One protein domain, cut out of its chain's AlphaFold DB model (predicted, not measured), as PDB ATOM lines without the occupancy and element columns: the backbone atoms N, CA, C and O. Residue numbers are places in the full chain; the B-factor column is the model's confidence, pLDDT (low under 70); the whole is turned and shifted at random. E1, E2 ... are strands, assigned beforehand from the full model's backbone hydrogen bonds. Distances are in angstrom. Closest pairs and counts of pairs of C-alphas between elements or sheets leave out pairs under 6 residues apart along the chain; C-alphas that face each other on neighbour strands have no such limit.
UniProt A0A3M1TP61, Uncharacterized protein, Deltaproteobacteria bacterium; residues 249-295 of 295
ATOM      1  N   CYS A 249      42.031   7.746  48.485       97.94
ATOM      2  CA  CYS A 249      42.522   8.457  47.314       97.94
ATOM      3  C   CYS A 249      41.342   9.030  46.522       97.94
ATOM      4  O   CYS A 249      40.482   8.287  46.049       97.94
ATOM      5  N   VAL A 250      41.282  10.353  46.396       97.69
ATOM      6  CA  VAL A 250      40.239  11.054  45.644       97.69
ATOM      7  C   VAL A 250      40.817  11.549  44.327       97.69
ATOM      8  O   VAL A 250      41.790  12.301  44.316       97.69
ATOM      9  N   HIS A 251      40.181  11.157  43.224       97.81
ATOM     10  CA  HIS A 251      40.494  11.630  41.876       97.81
ATOM     11  C   HIS A 251      39.605  12.822  41.541       97.81
ATOM     12  O   HIS A 251      38.391  12.782  41.755       97.81
ATOM     13  N   TYR A 252      40.194  13.889  41.015       97.25
ATOM     14  CA  TYR A 252      39.449  15.079  40.631       97.25
ATOM     15  C   TYR A 252      40.101  15.795  39.454       97.25
ATOM     16  O   TYR A 252      41.285  15.640  39.157       97.25
ATOM     17  N   TYR A 253      39.304  16.626  38.795       97.75
ATOM     18  CA  TYR A 253      39.774  17.540  37.767       97.75
ATOM     19  C   TYR A 253      39.699  18.959  38.314       97.75
ATOM     20  O   TYR A 253      38.721  19.322  38.968       97.75
ATOM     21  N   GLY A 254      40.724  19.764  38.039       95.62
ATOM     22  CA  GLY A 254      40.697  21.185  38.380       95.62
ATOM     23  C   GLY A 254      39.688  21.964  37.528       95.62
ATOM     24  O   GLY A 254      38.854  21.398  36.824       95.62
ATOM     25  N   ILE A 255      39.830  23.290  37.495       95.94
ATOM     26  CA  ILE A 255      38.917  24.195  36.770       95.94
ATOM     27  C   ILE A 255      38.747  23.871  35.270       95.94
ATOM     28  O   ILE A 255      37.733  24.208  34.663       95.94
ATOM     29  N   ALA A 256      39.729  23.203  34.653       96.31
ATOM     30  CA  ALA A 256      39.672  22.769  33.255       96.31
ATOM     31  C   ALA A 256      38.742  21.558  33.018       96.31
ATOM     32  O   ALA A 256      38.512  21.171  31.868       96.31
ATOM     33  N   GLY A 257      38.218  20.949  34.086       95.62
ATOM     34  CA  GLY A 257      37.408  19.740  34.029       95.62
ATOM     35  C   GLY A 257      38.143  18.569  33.360       95.62
ATOM     36  O   GLY A 257      39.373  18.567  33.290       95.62
ATOM     37  N   PRO A 258      37.405  17.596  32.797       96.75
ATOM     38  CA  PRO A 258      37.982  16.416  32.140       96.75
ATOM     39  C   PRO A 258      38.878  16.703  30.925       96.75
ATOM     40  O   PRO A 258      39.516  15.798  30.403       96.75
ATOM     41  N   SER A 259      38.901  17.946  30.426       97.06
ATOM     42  CA  SER A 259      39.828  18.359  29.360       97.06
ATOM     43  C   SER A 259      41.225  18.714  29.887       97.06
ATOM     44  O   SER A 259      42.141  18.912  29.090       97.06
ATOM     45  N   GLY A 260      41.390  18.841  31.208       96.25
ATOM     46  CA  GLY A 260      42.669  19.054  31.878       96.25
ATOM     47  C   GLY A 260      43.297  17.759  32.410       96.25
ATOM     48  O   GLY A 260      42.741  16.677  32.225       96.25
ATOM     49  N   PRO A 261      44.462  17.856  33.074       96.44
ATOM     50  CA  PRO A 261      45.032  16.725  33.797       96.44
ATOM     51  C   PRO A 261      44.124  16.307  34.963       96.44
ATOM     52  O   PRO A 261      43.519  17.155  35.626       96.44
ATOM     53  N   GLU A 262      44.058  15.001  35.213       97.44
ATOM     54  CA  GLU A 262      43.496  14.447  36.445       97.44
ATOM     55  C   GLU A 262      44.514  14.603  37.580       97.44
ATOM     56  O   GLU A 262      45.715  14.386  37.392       97.44
ATOM     57  N   PHE A 263      44.029  14.986  38.755       97.94
ATOM     58  CA  PHE A 263      44.804  15.059  39.982       97.94
ATOM     59  C   PHE A 263      44.278  14.038  40.981       97.94
ATOM     60  O   PHE A 263      43.106  13.661  40.954       97.94
ATOM     61  N   THR A 264      45.147  13.634  41.896       98.19
ATOM     62  CA  THR A 264      44.782  12.783  43.019       98.19
ATOM     63  C   THR A 264      45.206  13.440  44.321       98.19
ATOM     64  O   THR A 264      46.209  14.159  44.365       98.19
ATOM     65  N   SER A 265      44.441  13.223  45.386       98.06
ATOM     66  CA  SER A 265      44.879  13.552  46.740       98.06
ATOM     67  C   SER A 265      44.319  12.583  47.774       98.06
ATOM     68  O   SER A 265      43.224  12.044  47.621       98.06
ATOM     69  N   CYS A 266      45.086  12.354  48.835       98.06
ATOM     70  CA  CYS A 266      44.675  11.550  49.974       98.06
ATOM     71  C   CYS A 266      43.794  12.382  50.900       98.06
ATOM     72  O   CYS A 266      44.250  13.354  51.501       98.06
ATOM     73  N   GLU A 267      42.522  12.020  51.022       98.00
ATOM     74  CA  GLU A 267      41.523  12.828  51.721       98.00
ATOM     75  C   GLU A 267      40.653  11.992  52.652       98.00
ATOM     76  O   GLU A 267      40.620  10.767  52.584       98.00
ATOM     77  N   ILE A 268      39.903  12.679  53.508       97.19
ATOM     78  CA  ILE A 268      38.774  12.102  54.236       97.19
ATOM     79  C   ILE A 268      37.521  12.705  53.593       97.19
ATOM     80  O   ILE A 268      37.215  13.869  53.880       97.19
ATOM     81  N   PRO A 269      36.843  11.989  52.678       95.88
ATOM     82  CA  PRO A 269      35.612  12.480  52.073       95.88
ATOM     83  C   PRO A 269      34.565  12.737  53.155       95.88
ATOM     84  O   PRO A 269      34.411  11.927  54.071       95.88
ATOM     85  N   CYS A 270      33.838  13.845  53.054       94.69
ATOM     86  CA  CYS A 270      32.673  14.031  53.911       94.69
ATOM     87  C   CYS A 270      31.558  13.082  53.463       94.69
ATOM     88  O   CYS A 270      31.273  12.978  52.268       94.69
ATOM     89  N   SER A 271      30.927  12.396  54.414       86.00
ATOM     90  CA  SER A 271      29.635  11.747  54.191       86.00
ATOM     91  C   SER A 271      28.500  12.769  54.319       86.00
ATOM     92  O   SER A 271      28.725  13.901  54.744       86.00
ATOM     93  N   ASP A 272      27.271  12.355  54.004       77.50
ATOM     94  CA  ASP A 272      26.066  13.195  54.104       77.50
ATOM     95  C   ASP A 272      25.815  13.779  55.514       77.50
ATOM     96  O   ASP A 272      25.051  14.730  55.660       77.50
ATOM     97  N   ASP A 273      26.477  13.238  56.544       77.88
ATOM     98  CA  ASP A 273      26.358  13.671  57.939       77.88
ATOM     99  C   ASP A 273      27.474  14.650  58.384       77.88
ATOM    100  O   ASP A 273      27.551  14.988  59.567       77.88
ATOM    101  N   ASP A 274      28.365  15.087  57.479       78.25
ATOM    102  CA  ASP A 274      29.503  15.991  57.759       78.25
ATOM    103  C   ASP A 274      30.418  15.529  58.922       78.25
ATOM    104  O   ASP A 274      31.089  16.333  59.582       78.25
ATOM    105  N   VAL A 275      30.468  14.220  59.203       87.50
ATOM    106  CA  VAL A 275      31.214  13.673  60.346       87.50
ATOM    107  C   VAL A 275      32.706  13.615  60.027       87.50
ATOM    108  O   VAL A 275      33.191  12.688  59.382       87.50
ATOM    109  N   CYS A 276      33.447  14.600  60.530       94.50
ATOM    110  CA  CYS A 276      34.905  14.635  60.477       94.50
ATOM    111  C   CYS A 276      35.543  14.216  61.812       94.50
ATOM    112  O   CYS A 276      34.935  14.423  62.867       94.50
ATOM    113  N   PRO A 277      36.777  13.666  61.800       94.81
ATOM    114  CA  PRO A 277      37.531  13.407  63.026       94.81
ATOM    115  C   PRO A 277      37.689  14.665  63.893       94.81
ATOM    116  O   PRO A 277      37.643  15.789  63.390       94.81
ATOM    117  N   GLU A 278      37.911  14.474  65.197       95.75
ATOM    118  CA  GLU A 278      38.057  15.577  66.154       95.75
ATOM    119  C   GLU A 278      39.108  16.600  65.688       95.75
ATOM    120  O   GLU A 278      40.209  16.251  65.258       95.75
ATOM    121  N   GLY A 279      38.747  17.884  65.762       95.38
ATOM    122  CA  GLY A 279      39.599  18.986  65.317       95.38
ATOM    123  C   GLY A 279      39.554  19.265  63.813       95.38
ATOM    124  O   GLY A 279      40.233  20.186  63.370       95.38
ATOM    125  N   GLN A 280      38.752  18.530  63.040       97.50
ATOM    126  CA  GLN A 280      38.490  18.806  61.629       97.50
ATOM    127  C   GLN A 280      37.017  19.162  61.385       97.50
ATOM    128  O   GLN A 280      36.138  18.882  62.196       97.50
ATOM    129  N   ARG A 281      36.739  19.791  60.242       96.44
ATOM    130  CA  ARG A 281      35.392  20.092  59.747       96.44
ATOM    131  C   ARG A 281      35.310  19.892  58.243       96.44
ATOM    132  O   ARG A 281      36.311  20.074  57.546       96.44
ATOM    133  N   CYS A 282      34.117  19.580  57.752       97.44
ATOM    134  CA  CYS A 282      33.894  19.449  56.324       97.44
ATOM    135  C   CYS A 282      34.091  20.800  55.616       97.44
ATOM    136  O   CYS A 282      33.568  21.831  56.055       97.44
ATOM    137  N   ARG A 283      34.890  20.823  54.544       96.19
ATOM    138  CA  ARG A 283      35.103  22.008  53.706       96.19
ATOM    139  C   ARG A 283      35.073  21.625  52.233       96.19
ATOM    140  O   ARG A 283      35.728  20.673  51.821       96.19
ATOM    141  N   LEU A 284      34.381  22.431  51.432       96.25
ATOM    142  CA  LEU A 284      34.478  22.365  49.978       96.25
ATOM    143  C   LEU A 284      35.810  22.973  49.523       96.25
ATOM    144  O   LEU A 284      36.080  24.150  49.775       96.25
ATOM    145  N   VAL A 285      36.618  22.187  48.820       96.12
ATOM    146  CA  VAL A 285      37.808  22.672  48.117       96.12
ATOM    147  C   VAL A 285      37.414  22.961  46.669       96.12
ATOM    148  O   VAL A 285      37.142  22.042  45.898       96.12
ATOM    149  N   ALA A 286      37.348  24.245  46.311       95.38
ATOM    150  CA  ALA A 286      37.080  24.663  44.936       95.38
ATOM    151  C   ALA A 286      38.191  24.157  44.003       95.38
ATOM    152  O   ALA A 286      39.366  24.230  44.362       95.38
ATOM    153  N   ASP A 287      37.803  23.637  42.834       93.12
ATOM    154  CA  ASP A 287      38.707  23.022  41.848       93.12
ATOM    155  C   ASP A 287      39.559  21.870  42.413       93.12
ATOM    156  O   ASP A 287      40.661  21.598  41.937       93.12
ATOM    157  N   GLY A 288      39.042  21.221  43.457       95.00
ATOM    158  CA  GLY A 288      39.729  20.204  44.239       95.00
ATOM    159  C   GLY A 288      38.904  18.924  44.428       95.00
ATOM    160  O   GLY A 288      37.944  18.687  43.692       95.00
ATOM    161  N   PRO A 289      39.217  18.117  45.456       96.44
ATOM    162  CA  PRO A 289      38.573  16.826  45.735       96.44
ATOM    163  C   PRO A 289      37.108  16.920  46.212       96.44
ATOM    164  O   PRO A 289      36.543  15.941  46.694       96.44
ATOM    165  N   GLY A 290      36.469  18.088  46.113       95.69
ATOM    166  CA  GLY A 290      35.115  18.313  46.606       95.69
ATOM    167  C   GLY A 290      35.071  18.589  48.110       95.69
ATOM    168  O   GLY A 290      35.861  19.382  48.628       95.69
ATOM    169  N   GLN A 291      34.084  18.008  48.793       96.56
ATOM    170  CA  GLN A 291      33.871  18.182  50.230       96.56
ATOM    171  C   GLN A 291      34.702  17.170  51.021       96.56
ATOM    172  O   GLN A 291      34.447  15.967  50.967       96.56
ATOM    173  N   VAL A 292      35.702  17.666  51.748       97.38
ATOM    174  CA  VAL A 292      36.634  16.838  52.524       97.38
ATOM    175  C   VAL A 292      36.854  17.425  53.914       97.38
ATOM    176  O   VAL A 292      36.739  18.639  54.119       97.38
ATOM    177  N   CYS A 293      37.192  16.582  54.884       97.31
ATOM    178  CA  CYS A 293      37.559  17.051  56.215       97.31
ATOM    179  C   CYS A 293      38.876  17.827  56.170       97.31
ATOM    180  O   CYS A 293      39.808  17.447  55.463       97.31
ATOM    181  N   ARG A 294      38.954  18.935  56.911       96.69
ATOM    182  CA  ARG A 294      40.168  19.742  57.111       96.69
ATOM    183  C   ARG A 294      40.169  20.346  58.519       96.69
ATOM    184  O   ARG A 294      39.080  20.655  59.007       96.69
ATOM    185  N   PRO A 295      41.337  20.589  59.139       93.69
ATOM    186  CA  PRO A 295      41.434  21.410  60.351       93.69
ATOM    187  C   PRO A 295      40.749  22.777  60.181       93.69
ATOM    188  O   PRO A 295      40.821  23.342  59.065       93.69
TER     189      PRO A 295
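AT A GLANCE: This is residues 249 to 295 of the 295 residues of an uncharacterized protein of Deltaproteobacteria bacterium (UniProt A0A3M1TP61). Two small hairpins of strand, E1 with E2 and E3 with E4, are set partly past each other along a rod, and few C-alphas come near from one hairpin to the other. The link of E1 to E2 makes one end of the rod, and the long loop of residues 268 to 280, which joins the two hairpins, bulges out toward the other. The printed part has 47 residues with no named helix and four named strands, in the order E1, E2, E3, E4, which form two antiparallel sheets of two strands each. The class is all strand, though under half of the residues, 21 of 47, are in named elements. The whole is only just compact, close to loose, with a radius of gyration of the C-alphas of 11.4 A and spans of 36 by 17 by 15 A.

HOW THE PARTS SIT: E2, residues 262 to 267, and E1, residues 249 to 253, are antiparallel neighbours and form a hairpin, with 144 degrees between their directions. The C-alphas of His 251 and Thr 264 face each other at 4.6 A. N 250 and O 265 are within hydrogen-bond range at 2.9 A, and so are N 263 and O 252 at 2.8 A. E3, residues 281 to 285, and E4, residues 290 to 294, form the other antiparallel hairpin, with 140 degrees between their directions. The C-alphas of Leu 284 and Gln 291 face each other at 4.2 A. N 281 and O 294 are within hydrogen-bond range at 2.8 A, and N 292 and O 283 at 3.0 A. Between the hairpins, the closest C-alphas of E2 and E4 are those of Glu 267 and Val 292, 6.4 A apart. E1 and E4 are only just apart, their closest C-alphas at 8.1 A. E3 is apart from E1 and from E2.

IN THESE COORDINATES: E2 is the longest strand by residues and measures 15.5 A from first to last C-alpha, from (43.496, 14.447, 36.445) at Glu 262. E1 measures 13.5 A and begins at C-alpha 249, (42.522, 8.457, 47.314). E3 measures 12.2 A, and E4 measures 11.7 A and ends at C-alpha 294, (40.168, 19.742, 57.111).

THE WHOLE: The two C-alphas farthest apart, those of Ser 259 and Glu 278, are 36.9 A apart. The link of E2 to E3 is long, with 13 residues; that of E1 to E2 is short, with 8, and that of E3 to E4 is tight, with 4. The printed part has no cut, and it ends at Pro 295, the chain's last residue. The mean pLDDT of the printed part is 94.9, and no printed residue is under 70.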